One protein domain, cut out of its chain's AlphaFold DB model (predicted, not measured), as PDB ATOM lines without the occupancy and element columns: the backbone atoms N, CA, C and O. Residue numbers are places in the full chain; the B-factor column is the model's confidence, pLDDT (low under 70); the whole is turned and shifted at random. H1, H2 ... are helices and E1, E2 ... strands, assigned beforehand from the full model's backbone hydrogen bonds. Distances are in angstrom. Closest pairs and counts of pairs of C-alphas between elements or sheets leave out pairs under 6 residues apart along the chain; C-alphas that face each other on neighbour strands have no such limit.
ATOM      1  N   ALA A 952     155.284 116.228  84.363       89.69
ATOM      2  CA  ALA A 952     154.391 117.213  83.776       89.69
ATOM      3  C   ALA A 952     154.868 118.635  84.109       89.69
ATOM      4  O   ALA A 952     155.448 118.876  85.165       89.69
ATOM      5  N   ASN A 953     154.604 119.584  83.215       92.81
ATOM      6  CA  ASN A 953     154.789 121.006  83.499       92.81
ATOM      7  C   ASN A 953     153.620 121.764  82.876       92.81
ATOM      8  O   ASN A 953     153.436 121.712  81.661       92.81
ATOM      9  N   LEU A 954     152.801 122.409  83.700       95.31
ATOM     10  CA  LEU A 954     151.538 123.005  83.280       95.31
ATOM     11  C   LEU A 954     151.659 124.525  83.236       95.31
ATOM     12  O   LEU A 954     152.121 125.157  84.178       95.31
ATOM     13  N   THR A 955     151.202 125.113  82.137       95.69
ATOM     14  CA  THR A 955     151.202 126.565  81.935       95.69
ATOM     15  C   THR A 955     149.788 127.059  81.669       95.69
ATOM     16  O   THR A 955     149.030 126.421  80.932       95.69
ATOM     17  N   LEU A 956     149.437 128.198  82.268       95.75
ATOM     18  CA  LEU A 956     148.171 128.891  82.049       95.75
ATOM     19  C   LEU A 956     148.390 130.116  81.164       95.75
ATOM     20  O   LEU A 956     149.359 130.854  81.320       95.75
ATOM     21  N   SER A 957     147.463 130.354  80.243       93.62
ATOM     22  CA  SER A 957     147.432 131.567  79.428       93.62
ATOM     23  C   SER A 957     146.001 132.067  79.267       93.62
ATOM     24  O   SER A 957     145.071 131.283  79.062       93.62
ATOM     25  N   ARG A 958     145.821 133.387  79.379       87.62
ATOM     26  CA  ARG A 958     144.532 134.046  79.146       87.62
ATOM     27  C   ARG A 958     144.278 134.140  77.647       87.62
ATOM     28  O   ARG A 958     145.172 134.510  76.884       87.62
ATOM     29  N   VAL A 959     143.047 133.868  77.230       81.62
ATOM     30  CA  VAL A 959     142.616 134.108  75.851       81.62
ATOM     31  C   VAL A 959     142.122 135.550  75.753       81.62
ATOM     32  O   VAL A 959     141.056 135.881  76.258       81.62
ATOM     33  N   ARG A 960     142.921 136.435  75.144       68.44
ATOM     34  CA  ARG A 960     142.511 137.821  74.864       68.44
ATOM     35  C   ARG A 960     141.840 137.863  73.493       68.44
ATOM     36  O   ARG A 960     142.486 137.538  72.502       68.44
ATOM     37  N   SER A 961     140.577 138.276  73.432       55.47
ATOM     38  CA  SER A 961     139.873 138.493  72.165       55.47
ATOM     39  C   SER A 961     139.494 139.958  71.999       55.47
ATOM     40  O   SER A 961     138.926 140.564  72.902       55.47
ATOM     41  N   SER A 962     139.758 140.509  70.814       52.38
ATOM     42  CA  SER A 962     139.230 141.804  70.368       52.38
ATOM     43  C   SER A 962     137.758 141.730  69.938       52.38
ATOM     44  O   SER A 962     137.154 142.758  69.648       52.38
ATOM     45  N   ASN A 963     137.178 140.525  69.877       52.16
ATOM     46  CA  ASN A 963     135.832 140.256  69.384       52.16
ATOM     47  C   ASN A 963     135.060 139.389  70.400       52.16
ATOM     48  O   ASN A 963     135.192 138.161  70.421       52.16
ATOM     49  N   LYS A 964     134.249 140.026  71.261       54.34
ATOM     50  CA  LYS A 964     133.446 139.351  72.310       54.34
ATOM     51  C   LYS A 964     132.437 138.326  71.752       54.34
ATOM     52  O   LYS A 964     131.914 137.514  72.508       54.34
ATOM     53  N   ALA A 965     132.162 138.355  70.445       48.97
ATOM     54  CA  ALA A 965     131.276 137.409  69.767       48.97
ATOM     55  C   ALA A 965     131.931 136.044  69.461       48.97
ATOM     56  O   ALA A 965     131.216 135.054  69.342       48.97
ATOM     57  N   GLU A 966     133.265 135.975  69.344       46.22
ATOM     58  CA  GLU A 966     133.997 134.747  68.971       46.22
ATOM     59  C   GLU A 966     134.613 134.017  70.174       46.22
ATOM     60  O   GLU A 966     134.764 132.796  70.141       46.22
ATOM     61  N   HIS A 967     134.902 134.737  71.262       50.94
ATOM     62  CA  HIS A 967     135.411 134.166  72.510       50.94
ATOM     63  C   HIS A 967     134.637 134.748  73.700       50.94
ATOM     64  O   HIS A 967     134.725 135.958  73.928       50.94
ATOM     65  N   PRO A 968     133.872 133.936  74.457       57.56
ATOM     66  CA  PRO A 968     133.253 134.403  75.693       57.56
ATOM     67  C   PRO A 968     134.339 134.839  76.690       57.56
ATOM     68  O   PRO A 968     135.422 134.256  76.719       57.56
ATOM     69  N   SER A 969     134.054 135.858  77.505       71.06
ATOM     70  CA  SER A 969     134.911 136.240  78.636       71.06
ATOM     71  C   SER A 969     135.086 135.058  79.605       71.06
ATOM     72  O   SER A 969     134.251 134.151  79.631       71.06
ATOM     73  N   TRP A 970     136.148 135.070  80.417       86.31
ATOM     74  CA  TRP A 970     136.474 134.043  81.423       86.31
ATOM     75  C   TRP A 970     137.012 132.732  80.830       86.31
ATOM     76  O   TRP A 970     136.656 131.631  81.258       86.31
ATOM     77  N   GLN A 971     137.890 132.845  79.830       90.38
ATOM     78  CA  GLN A 971     138.559 131.710  79.192       90.38
ATOM     79  C   GLN A 971     140.020 131.562  79.611       90.38
ATOM     80  O   GLN A 971     140.800 132.516  79.633       90.38
ATOM     81  N   VAL A 972     140.407 130.314  79.856       93.88
ATOM     82  CA  VAL A 972     141.757 129.925  80.248       93.88
ATOM     83  C   VAL A 972     142.225 128.750  79.411       93.88
ATOM     84  O   VAL A 972     141.537 127.738  79.247       93.88
ATOM     85  N   LYS A 973     143.427 128.907  78.866       95.31
ATOM     86  CA  LYS A 973     144.128 127.877  78.119       95.31
ATOM     87  C   LYS A 973     145.202 127.260  79.004       95.31
ATOM     88  O   LYS A 973     146.065 127.970  79.515       95.31
ATOM     89  N   ILE A 974     145.148 125.942  79.138       96.38
ATOM     90  CA  ILE A 974     146.093 125.122  79.894       96.38
ATOM     91  C   ILE A 974     146.932 124.340  78.892       96.38
ATOM     92  O   ILE A 974     146.374 123.729  77.982       96.38
ATOM     93  N   LYS A 975     148.254 124.324  79.046       96.75
ATOM     94  CA  LYS A 975     149.150 123.542  78.187       96.75
ATOM     95  C   LYS A 975     150.151 122.754  79.015       96.75
ATOM     96  O   LYS A 975     150.778 123.322  79.908       96.75
ATOM     97  N   ASN A 976     150.342 121.481  78.672       96.81
ATOM     98  CA  ASN A 976     151.425 120.676  79.224       96.81
ATOM     99  C   ASN A 976     152.696 120.864  78.379       96.81
ATOM    100  O   ASN A 976     152.778 120.408  77.241       96.81
ATOM    101  N   THR A 977     153.685 121.564  78.922       95.00
ATOM    102  CA  THR A 977     155.017 121.769  78.333       95.00
ATOM    103  C   THR A 977     156.064 120.806  78.895       95.00
ATOM    104  O   THR A 977     157.244 120.946  78.580       95.00
ATOM    105  N   GLY A 978     155.654 119.870  79.754       91.69
ATOM    106  CA  GLY A 978     156.516 118.844  80.331       91.69
ATOM    107  C   GLY A 978     156.834 117.711  79.359       91.69
ATOM    108  O   GLY A 978     156.396 117.702  78.207       91.69
ATOM    109  N   ALA A 979     157.600 116.739  79.851       90.50
ATOM    110  CA  ALA A 979     158.042 115.573  79.086       90.50
ATOM    111  C   ALA A 979     157.208 114.308  79.366       90.50
ATOM    112  O   ALA A 979     157.339 113.323  78.644       90.50
ATOM    113  N   ALA A 980     156.339 114.341  80.382       93.62
ATOM    114  CA  ALA A 980     155.386 113.280  80.701       93.62
ATOM    115  C   ALA A 980     153.934 113.769  80.581       93.62
ATOM    116  O   ALA A 980     153.649 114.971  80.605       93.62
ATOM    117  N   VAL A 981     153.001 112.827  80.451       96.31
ATOM    118  CA  VAL A 981     151.556 113.085  80.513       96.31
ATOM    119  C   VAL A 981     151.206 113.666  81.878       96.31
ATOM    120  O   VAL A 981     151.666 113.161  82.889       96.31
ATOM    121  N   ALA A 982     150.365 114.693  81.928       96.00
ATOM    122  CA  ALA A 982     149.826 115.243  83.164       96.00
ATOM    123  C   ALA A 982     148.478 114.570  83.479       96.00
ATOM    124  O   ALA A 982     147.481 114.899  82.825       96.00
ATOM    125  N   PRO A 983     148.411 113.612  84.421       95.75
ATOM    126  CA  PRO A 983     147.151 112.995  84.811       95.75
ATOM    127  C   PRO A 983     146.336 113.895  85.734       95.75
ATOM    128  O   PRO A 983     146.877 114.497  86.666       95.75
ATOM    129  N   TYR A 984     145.024 113.906  85.498       96.44
ATOM    130  CA  TYR A 984     144.023 114.556  86.344       96.44
ATOM    131  C   TYR A 984     144.300 116.046  86.601       96.44
ATOM    132  O   TYR A 984     144.086 116.548  87.696       96.44
ATOM    133  N   VAL A 985     144.745 116.763  85.565       97.75
ATOM    134  CA  VAL A 985     144.949 118.213  85.567       97.75
ATOM    135  C   VAL A 985     143.736 118.918  86.161       97.75
ATOM    136  O   VAL A 985     142.647 118.913  85.579       97.75
ATOM    137  N   TRP A 986     143.956 119.527  87.317       97.62
ATOM    138  CA  TRP A 986     142.964 120.220  88.108       97.62
ATOM    139  C   TRP A 986     143.227 121.709  88.048       97.62
ATOM    140  O   TRP A 986     144.258 122.191  88.521       97.62
ATOM    141  N   LEU A 987     142.287 122.418  87.438       96.62
ATOM    142  CA  LEU A 987     142.243 123.864  87.478       96.62
ATOM    143  C   LEU A 987     141.392 124.295  88.673       96.62
ATOM    144  O   LEU A 987     140.233 123.901  88.793       96.62
ATOM    145  N   GLU A 988     141.960 125.113  89.543       95.06
ATOM    146  CA  GLU A 988     141.319 125.582  90.763       95.06
ATOM    147  C   GLU A 988     141.193 127.106  90.714       95.06
ATOM    148  O   GLU A 988     142.170 127.810  90.458       95.06
ATOM    149  N   HIS A 989     139.980 127.624  90.916       93.50
ATOM    150  CA  HIS A 989     139.733 129.067  90.975       93.50
ATOM    151  C   HIS A 989     139.967 129.620  92.385       93.50
ATOM    152  O   HIS A 989     139.789 128.891  93.358       93.50
ATOM    153  N   GLY A 990     140.299 130.906  92.522       88.12
ATOM    154  CA  GLY A 990     140.457 131.544  93.832       88.12
ATOM    155  C   GLY A 990     139.157 131.632  94.651       88.12
ATOM    156  O   GLY A 990     138.078 131.298  94.153       88.12
ATOM    157  N   PRO A 991     139.232 132.086  95.917       83.56
ATOM    158  CA  PRO A 991     138.097 132.112  96.847       83.56
ATOM    159  C   PRO A 991     137.060 133.211  96.549       83.56
ATOM    160  O   PRO A 991     135.937 133.125  97.029       83.56
ATOM    161  N   ASN A 992     137.417 134.227  95.755       81.94
ATOM    162  CA  ASN A 992     136.548 135.373  95.443       81.94
ATOM    163  C   ASN A 992     135.468 135.071  94.402       81.94
ATOM    164  O   ASN A 992     134.496 135.814  94.273       81.94
ATOM    165  N   HIS A 993     135.646 133.997  93.639       85.88
ATOM    166  CA  HIS A 993     134.751 133.613  92.563       85.88
ATOM    167  C   HIS A 993     134.205 132.228  92.869       85.88
ATOM    168  O   HIS A 993     134.954 131.344  93.270       85.88
ATOM    169  N   VAL A 994     132.908 132.025  92.659       89.69
ATOM    170  CA  VAL A 994     132.275 130.700  92.705       89.69
ATOM    171  C   VAL A 994     131.701 130.417  91.327       89.69
ATOM    172  O   VAL A 994     131.118 131.297  90.685       89.69
ATOM    173  N   GLY A 995     131.941 129.208  90.838       93.06
ATOM    174  CA  GLY A 995     131.622 128.798  89.483       93.06
ATOM    175  C   GLY A 995     132.150 127.399  89.189       93.06
ATOM    176  O   GLY A 995     132.653 126.714  90.078       93.06
ATOM    177  N   TYR A 996     132.075 126.989  87.927       95.69
ATOM    178  CA  TYR A 996     132.666 125.738  87.453       95.69
ATOM    179  C   TYR A 996     133.339 125.914  86.090       95.69
ATOM    180  O   TYR A 996     133.003 126.812  85.318       95.69
ATOM    181  N   PHE A 997     134.295 125.045  85.771       96.44
ATOM    182  CA  PHE A 997     134.948 125.024  84.461       96.44
ATOM    183  C   PHE A 997     134.180 124.173  83.450       96.44
ATOM    184  O   PHE A 997     133.651 123.108  83.770       96.44
ATOM    185  N   ALA A 998     134.128 124.625  82.203       94.62
ATOM    186  CA  ALA A 998     133.411 123.945  81.139       94.62
ATOM    187  C   ALA A 998     134.141 124.029  79.798       94.62
ATOM    188  O   ALA A 998     134.706 125.063  79.438       94.62
ATOM    189  N   ARG A 999     134.032 122.967  78.996       91.25
ATOM    190  CA  ARG A 999     134.374 122.977  77.570       91.25
ATOM    191  C   ARG A 999     133.088 122.949  76.764       91.25
ATOM    192  O   ARG A 999     132.287 122.032  76.904       91.25
ATOM    193  N   ASN A1000     132.873 123.951  75.913       84.38
ATOM    194  CA  ASN A1000     131.656 124.058  75.095       84.38
ATOM    195  C   ASN A1000     130.360 123.918  75.926       84.38
ATOM    196  O   ASN A1000     129.432 123.225  75.519       84.38
ATOM    197  N   ARG A1001     130.319 124.562  77.105       83.06
ATOM    198  CA  ARG A1001     129.224 124.504  78.101       83.06
ATOM    199  C   ARG A1001     129.003 123.151  78.787       83.06
ATOM    200  O   ARG A1001     128.095 123.046  79.599       83.06
ATOM    201  N   VAL A1002     129.817 122.136  78.508       90.31
ATOM    202  CA  VAL A1002     129.811 120.879  79.266       90.31
ATOM    203  C   VAL A1002     130.814 121.006  80.410       90.31
ATOM    204  O   VAL A1002     131.968 121.339  80.124       90.31
ATOM    205  N   PRO A1003     130.423 120.756  81.674       95.62
ATOM    206  CA  PRO A1003     131.362 120.785  82.785       95.62
ATOM    207  C   PRO A1003     132.560 119.863  82.533       95.62
ATOM    208  O   PRO A1003     132.399 118.683  82.217       95.62
ATOM    209  N   GLU A1004     133.771 120.405  82.643       95.38
ATOM    210  CA  GLU A1004     135.001 119.652  82.422       95.38
ATOM    211  C   GLU A1004     136.147 120.232  83.253       95.38
ATOM    212  O   GLU A1004     136.501 121.402  83.134       95.38
ATOM    213  N   ASN A1005     136.734 119.370  84.078       97.00
ATOM    214  CA  ASN A1005     137.963 119.577  84.834       97.00
ATOM    215  C   ASN A1005     138.553 118.186  85.154       97.00
ATOM    216  O   ASN A1005     137.947 117.170  84.784       97.00
ATOM    217  N   GLY A1006     139.723 118.111  85.795       95.38
ATOM    218  CA  GLY A1006     140.384 116.831  86.091       95.38
ATOM    219  C   GLY A1006     140.772 116.067  84.817       95.38
ATOM    220  O   GLY A1006     140.588 114.854  84.733       95.38
ATOM    221  N   ILE A1007     141.219 116.789  83.785       95.44
ATOM    222  CA  ILE A1007     141.518 116.245  82.448       95.44
ATOM    223  C   ILE A1007     142.906 115.595  82.394       95.44
ATOM    224  O   ILE A1007     143.752 115.859  83.235       95.44
ATOM    225  N   ILE A1008     143.192 114.788  81.373       96.50
ATOM    226  CA  ILE A1008     144.553 114.291  81.110       96.50
ATOM    227  C   ILE A1008     145.140 115.040  79.907       96.50
ATOM    228  O   ILE A1008     144.491 115.114  78.861       96.50
ATOM    229  N   LEU A1009     146.352 115.594  80.047       96.75
ATOM    230  CA  LEU A1009     147.056 116.325  78.979       96.75
ATOM    231  C   LEU A1009     148.394 115.668  78.634       96.75
ATOM    232  O   LEU A1009     149.287 115.574  79.477       96.75
ATOM    233  N   ARG A1010     148.583 115.272  77.372       96.25
ATOM    234  CA  ARG A1010     149.873 114.759  76.882       96.25
ATOM    235  C   ARG A1010     150.915 115.872  76.720       96.25
ATOM    236  O   ARG A1010     150.534 117.042  76.638       96.25
ATOM    237  N   PRO A1011     152.215 115.540  76.615       95.50
ATOM    238  CA  PRO A1011     153.239 116.512  76.244       95.50
ATOM    239  C   PRO A1011     152.855 117.297  74.982       95.50
ATOM    240  O   PRO A1011     152.528 116.720  73.945       95.50
ATOM    241  N   GLY A1012     152.859 118.624  75.084       94.62
ATOM    242  CA  GLY A1012     152.481 119.549  74.017       94.62
ATOM    243  C   GLY A1012     150.975 119.768  73.831       94.62
ATOM    244  O   GLY A1012     150.606 120.695  73.109       94.62
ATOM    245  N   GLU A1013     150.114 118.974  74.474       95.44
ATOM    246  CA  GLU A1013     148.657 119.099  74.380       95.44
ATOM    247  C   GLU A1013     148.141 120.306  75.171       95.44
ATOM    248  O   GLU A1013     148.687 120.692  76.209       95.44
ATOM    249  N   GLU A1014     147.064 120.901  74.662       94.12
ATOM    250  CA  GLU A1014     146.413 122.066  75.247       94.12
ATOM    251  C   GLU A1014     144.908 121.844  75.433       94.12
ATOM    252  O   GLU A1014     144.241 121.195  74.625       94.12
ATOM    253  N   GLY A1015     144.370 122.397  76.517       91.31
ATOM    254  CA  GLY A1015     142.947 122.445  76.825       91.31
ATOM    255  C   GLY A1015     142.478 123.890  76.933       91.31
ATOM    256  O   GLY A1015     143.169 124.727  77.509       91.31
ATOM    257  N   LEU A1016     141.300 124.182  76.385       93.19
ATOM    258  CA  LEU A1016     140.629 125.470  76.532       93.19
ATOM    259  C   LEU A1016     139.364 125.265  77.360       93.19
ATOM    260  O   LEU A1016     138.469 124.530  76.938       93.19
ATOM    261  N   LEU A1017     139.298 125.922  78.515       94.44
ATOM    262  CA  LEU A1017     138.153 125.883  79.418       94.44
ATOM    263  C   LEU A1017     137.589 127.293  79.604       94.44
ATOM    264  O   LEU A1017     138.314 128.286  79.589       94.44
ATOM    265  N   THR A1018     136.273 127.370  79.759       93.12
ATOM    266  CA  THR A1018     135.537 128.586  80.121       93.12
ATOM    267  C   THR A1018     135.041 128.434  81.550       93.12
ATOM    268  O   THR A1018     134.521 127.377  81.900       93.12
ATOM    269  N   PHE A1019     135.185 129.465  82.370       93.25
ATOM    270  CA  PHE A1019     134.650 129.478  83.724       93.25
ATOM    271  C   PHE A1019     133.242 130.066  83.737       93.25
ATOM    272  O   PHE A1019     133.013 131.205  83.330       93.25
ATOM    273  N   VAL A1020     132.285 129.262  84.186       91.25
ATOM    274  CA  VAL A1020     130.878 129.630  84.320       91.25
ATOM    275  C   VAL A1020     130.652 130.090  85.753       91.25
ATOM    276  O   VAL A1020     130.696 129.286  86.682       91.25
ATOM    277  N   ARG A1021     130.444 131.396  85.938       87.38
ATOM    278  CA  ARG A1021     130.222 132.014  87.253       87.38
ATOM    279  C   ARG A1021     128.831 131.682  87.799       87.38
ATOM    280  O   ARG A1021     127.869 131.654  87.039       87.38
ATOM    281  N   ALA A1022     128.729 131.539  89.118       81.69
ATOM    282  CA  ALA A1022     127.475 131.290  89.830       81.69
ATOM    283  C   ALA A1022     126.498 132.477  89.822       81.69
ATOM    284  O   ALA A1022     125.298 132.290  89.973       81.69
ATOM    285  N   ASN A1023     126.999 133.704  89.634       64.31
ATOM    286  CA  ASN A1023     126.190 134.921  89.646       64.31
ATOM    287  C   ASN A1023     126.484 135.742  88.380       64.31
ATOM    288  O   ASN A1023     127.548 136.347  88.251       64.31
ATOM    289  N   ALA A1024     125.562 135.745  87.415       49.06
ATOM    290  CA  ALA A1024     125.690 136.500  86.162       49.06
ATOM    291  C   ALA A1024     125.160 137.946  86.278       49.06
ATOM    292  O   ALA A1024     124.692 138.524  85.295       49.06
ATOM    293  N   SER A1025     125.207 138.536  87.475       41.84
ATOM    294  CA  SER A1025     124.900 139.953  87.677       41.84
ATOM    295  C   SER A1025     125.881 140.796  86.860       41.84
ATOM    296  O   SER A1025     127.095 140.689  87.039       41.84
ATOM    297  N   ARG A1026     125.360 141.609  85.932       38.28
ATOM    298  CA  ARG A1026     126.163 142.510  85.091       38.28
ATOM    299  C   ARG A1026     126.963 143.460  85.982       38.28
ATOM    300  O   ARG A1026     126.371 144.263  86.702       38.28
ATOM    301  N   VAL A1027     128.290 143.381  85.922       41.97
ATOM    302  CA  VAL A1027     129.162 144.411  86.502       41.97
ATOM    303  C   VAL A1027     129.009 145.668  85.627       41.97
ATOM    304  O   VAL A1027     128.946 145.527  84.404       41.97
ATOM    305  N   PRO A1028     128.903 146.884  86.195       35.97
ATOM    306  CA  PRO A1028     128.830 148.116  85.408       35.97
ATOM    307  C   PRO A1028     129.996 148.236  84.413       35.97
ATOM    308  O   PRO A1028     131.122 147.828  84.716       35.97
ATOM    309  N   ASP A1029     129.718 148.800  83.233       37.22
ATOM    310  CA  ASP A1029     130.674 148.920  82.125       37.22
ATOM    311  C   ASP A1029     132.026 149.506  82.586       37.22
ATOM    312  O   ASP A1029     132.090 150.596  83.157       37.22
ATOM    313  N   GLY A1030     133.108 148.756  82.339       46.22
ATOM    314  CA  GLY A1030     134.495 149.091  82.702       46.22
ATOM    315  C   GLY A1030     135.101 148.261  83.847       46.22
ATOM    316  O   GLY A1030     136.323 148.207  83.959       46.22
ATOM    317  N   GLY A1031     134.285 147.577  84.665       56.09
ATOM    318  CA  GLY A1031     134.754 146.738  85.784       56.09
ATOM    319  C   GLY A1031     135.022 145.262  85.448       56.09
ATOM    320  O   GLY A1031     135.788 144.606  86.148       56.09
ATOM    321  N   GLU A1032     134.429 144.737  84.370       66.75
ATOM    322  CA  GLU A1032     134.524 143.309  84.013       66.75
ATOM    323  C   GLU A1032     135.937 142.858  83.621       66.75
ATOM    324  O   GLU A1032     136.326 141.741  83.947       66.75
ATOM    325  N   GLU A1033     136.716 143.698  82.931       69.75
ATOM    326  CA  GLU A1033     138.057 143.303  82.469       69.75
ATOM    327  C   GLU A1033     139.051 143.139  83.621       69.75
ATOM    328  O   GLU A1033     139.886 142.232  83.568       69.75
ATOM    329  N   ARG A1034     138.940 143.998  84.646       75.19
ATOM    330  CA  ARG A1034     139.743 143.921  85.871       75.19
ATOM    331  C   ARG A1034     139.319 142.732  86.730       75.19
ATOM    332  O   ARG A1034     140.185 141.993  87.168       75.19
ATOM    333  N   ASP A1035     138.016 142.502  86.904       81.00
ATOM    334  CA  ASP A1035     137.499 141.334  87.637       81.00
ATOM    335  C   ASP A1035     137.926 140.008  86.979       81.00
ATOM    336  O   ASP A1035     138.359 139.077  87.654       81.00
ATOM    337  N   GLU A1036     137.895 139.933  85.644       83.50
ATOM    338  CA  GLU A1036     138.407 138.772  84.908       83.50
ATOM    339  C   GLU A1036     139.934 138.621  85.042       83.50
ATOM    340  O   GLU A1036     140.448 137.505  85.096       83.50
ATOM    341  N   GLU A1037     140.687 139.724  85.084       85.94
ATOM    342  CA  GLU A1037     142.133 139.681  85.322       85.94
ATOM    343  C   GLU A1037     142.463 139.194  86.738       85.94
ATOM    344  O   GLU A1037     143.292 138.297  86.890       85.94
ATOM    345  N   ASP A1038     141.775 139.718  87.752       86.06
ATOM    346  CA  ASP A1038     141.920 139.310  89.150       86.06
ATOM    347  C   ASP A1038     141.556 137.831  89.333       86.06
ATOM    348  O   ASP A1038     142.281 137.076  89.984       86.06
ATOM    349  N   TRP A1039     140.478 137.380  88.687       90.06
ATOM    350  CA  TRP A1039     140.123 135.968  88.621       90.06
ATOM    351  C   TRP A1039     141.221 135.120  87.985       90.06
ATOM    352  O   TRP A1039     141.637 134.129  88.585       90.06
ATOM    353  N   PHE A1040     141.701 135.497  86.795       92.56
ATOM    354  CA  PHE A1040     142.732 134.742  86.085       92.56
ATOM    355  C   PHE A1040     144.009 134.627  86.926       92.56
ATOM    356  O   PHE A1040     144.588 133.547  87.022       92.56
ATOM    357  N   ASN A1041     144.408 135.718  87.584       91.50
ATOM    358  CA  ASN A1041     145.570 135.756  88.473       91.50
ATOM    359  C   ASN A1041     145.382 134.910  89.745       91.50
ATOM    360  O   ASN A1041     146.367 134.523  90.367       91.50
ATOM    361  N   SER A1042     144.137 134.610  90.126       91.06
ATOM    362  CA  SER A1042     143.815 133.731  91.254       91.06
ATOM    363  C   SER A1042     143.796 132.238  90.901       91.06
ATOM    364  O   SER A1042     143.677 131.408  91.803       91.06
ATOM    365  N   LEU A1043     143.870 131.882  89.612       94.75
ATOM    366  CA  LEU A1043     143.832 130.488  89.179       94.75
ATOM    367  C   LEU A1043     145.117 129.754  89.563       94.75
ATOM    368  O   LEU A1043     146.224 130.252  89.362       94.75
ATOM    369  N   SER A1044     144.967 128.513  90.010       94.62
ATOM    370  CA  SER A1044     146.074 127.567  90.118       94.62
ATOM    371  C   SER A1044     145.787 126.317  89.298       94.62
ATOM    372  O   SER A1044     144.633 125.962  89.054       94.62
ATOM    373  N   VAL A1045     146.844 125.666  88.819       96.06
ATOM    374  CA  VAL A1045     146.735 124.417  88.071       96.06
ATOM    375  C   VAL A1045     147.718 123.407  88.629       96.06
ATOM    376  O   VAL A1045     148.854 123.750  88.943       96.06
ATOM    377  N   SER A1046     147.275 122.164  88.755       94.94
ATOM    378  CA  SER A1046     148.125 121.066  89.202       94.94
ATOM    379  C   SER A1046     147.714 119.741  88.569       94.94
ATOM    380  O   SER A1046     146.669 119.644  87.936       94.94
ATOM    381  N   SER A1047     148.543 118.720  88.721       95.94
ATOM    382  CA  SER A1047     148.325 117.331  88.309       95.94
ATOM    383  C   SER A1047     148.804 116.386  89.405       95.94
ATOM    384  O   SER A1047     149.367 116.826  90.406       95.94
ATOM    385  N   LEU A1048     148.642 115.073  89.232       95.31
ATOM    386  CA  LEU A1048     149.101 114.116  90.244       95.31
ATOM    387  C   LEU A1048     150.637 114.106  90.425       95.31
ATOM    388  O   LEU A1048     151.106 113.765  91.506       95.31
ATOM    389  N   PHE A1049     151.416 114.540  89.421       93.56
ATOM    390  CA  PHE A1049     152.878 114.684  89.536       93.56
ATOM    391  C   PHE A1049     153.297 115.682  90.623       93.56
ATOM    392  O   PHE A1049     154.339 115.502  91.248       93.56
ATOM    393  N   ASP A1050     152.470 116.689  90.906       94.00
ATOM    394  CA  ASP A1050     152.792 117.710  91.907       94.00
ATOM    395  C   ASP A1050     152.778 117.156  93.347       94.00
ATOM    396  O   ASP A1050     153.198 117.843  94.274       94.00
ATOM    397  N   ASN A1051     152.360 115.897  93.556       95.62
ATOM    398  CA  ASN A1051     152.527 115.205  94.840       95.62
ATOM    399  C   ASN A1051     153.995 114.907  95.174       95.62
ATOM    400  O   ASN A1051     154.313 114.788  96.351       95.62
ATOM    401  N   PHE A1052     154.900 114.811  94.197       93.19
ATOM    402  CA  PHE A1052     156.321 114.572  94.484       93.19
ATOM    403  C   PHE A1052     157.073 115.834  94.944       93.19
ATOM    404  O   PHE A1052     158.192 115.740  95.451       93.19
ATOM    405  N   GLY A1053     156.456 117.010  94.802       85.06
ATOM    406  CA  GLY A1053     157.096 118.301  95.023       85.06
ATOM    407  C   GLY A1053     158.029 118.714  93.879       85.06
ATOM    408  O   GLY A1053     158.099 118.045  92.846       85.06
ATOM    409  N   PRO A1054     158.737 119.846  94.027       76.75
ATOM    410  CA  PRO A1054     159.702 120.269  93.025       76.75
ATOM    411  C   PRO A1054     160.821 119.230  92.919       76.75
ATOM    412  O   PRO A1054     161.356 118.775  93.935       76.75
ATOM    413  N   LEU A1055     161.210 118.878  91.688       62.03
ATOM    414  CA  LEU A1055     162.443 118.130  91.448       62.03
ATOM    415  C   LEU A1055     163.573 118.893  92.138       62.03
ATOM    416  O   LEU A1055     163.766 120.083  91.871       62.03
ATOM    417  N   SER A1056     164.289 118.240  93.057       47.03
ATOM    418  CA  SER A1056     165.436 118.860  93.714       47.03
ATOM    419  C   SER A1056     166.363 119.392  92.629       47.03
ATOM    420  O   SER A1056     166.891 118.606  91.839       47.03
ATOM    421  N   ALA A1057     166.564 120.708  92.585       33.62
ATOM    422  CA  ALA A1057     167.628 121.294  91.794       33.62
ATOM    423  C   ALA A1057     168.953 120.851  92.427       33.62
ATOM    424  O   ALA A1057     169.521 121.547  93.265       33.62
ATOM    425  N   LYS A1058     169.435 119.659  92.067       27.86
ATOM    426  CA  LYS A1058     170.863 119.375  92.127       27.86
ATOM    427  C   LYS A1058     171.496 120.227  91.030       27.86
ATOM    428  O   LYS A1058     171.562 119.800  89.881       27.86
ATOM    429  N   PHE A1059     171.842 121.461  91.389       28.39
ATOM    430  CA  PHE A1059     172.967 122.143  90.761       28.39
ATOM    431  C   PHE A1059     174.260 121.446  91.176       28.39
ATOM    432  O   PHE A1059     174.356 121.052  92.364       28.39
TER     433      PHE A1059
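This is residues 952 to 1059 of the 1059 residues of a protein of Ustilago bromivora (UniProt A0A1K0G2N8). Two small, strongly twisted sheets face each other as a sandwich, with E1, E2, E6 and E4 in one and E5, E3 and E7 in the other; H1 packs on the first sheet by E1 and E2. At the opposite end from H1, the last residues, 1051 to 1059, stick out as a tail that adds to the length. The 108 printed residues hold two named helices and seven named strands, in the order E1 E2 E3 E4 E5 E6 H1 E7 H2, and both sheets are antiparallel. The class is mixed, helices and strands, with under half of the residues in named elements. The whole is only just compact, close to loose, with a radius of gyration of the C-alphas of 15.2 A and spans of 51 by 25 by 24 A.

E1, residues 954 to 958, begins at C-alpha 954 (151.538, 123.005, 83.280). E2 is residues 971 to 976, 16.9 A long, E3 residues 982 to 988, 15.4 A, and E4 residues 995 to 999. E5 is residues 1007 to 1009, and E6 residues 1014 to 1021, 22.5 A. H1, residues 1032 to 1041, is 14.1 A long. E7 is residues 1044 to 1046, and H2, residues 1048 to 1052, ends at C-alpha 1052 (156.321, 114.572, 94.484).

One sheet has the order E1, E2, E6, E4. E1 and E2 form a hairpin, with N 955 and O 975 2.9 A apart; E2 and E6 have N 974 and O 1015 at 2.8 A. E6 pairs with E4 further on, N 998 and O 1018 at 2.8 A. The other sheet has the order E5, E3, E7: E3 pairs with E5 over residues 982 to 985, N 982 and O 1009 at 2.8 A, and with E7 over residues 986 to 988, N 986 and O 1046 at 2.8 A. The sheets' facing parts are 9.3 A apart centre to centre, and their strands stand at 12 degrees. H1 is on the first sheet at a height of 9.8 A, over E2 and along the strands, at 18 degrees to E2 on the local plane; the closest C-alphas of H1 and E1 are those of Phe 1040 and Arg 958, 7.2 A. H2 only grazes the other sheet; the closest C-alphas of H2 and E3 are those of Leu 1048 and Pro 983, 5.9 A. Every O i to N i+4 pair of H1 is within hydrogen-bond range; in H2 0 of 1 is, but 2 of 2 O i to N i+3 pairs are.

The C-alphas farthest apart, those of Pro 1028 and Phe 1059, are 51.5 A apart. The printed part has no cut, and the link E1 to E2 is long. Residues 960 to 968, 1023 to 1033 and 1055 to 1059 are under pLDDT 70.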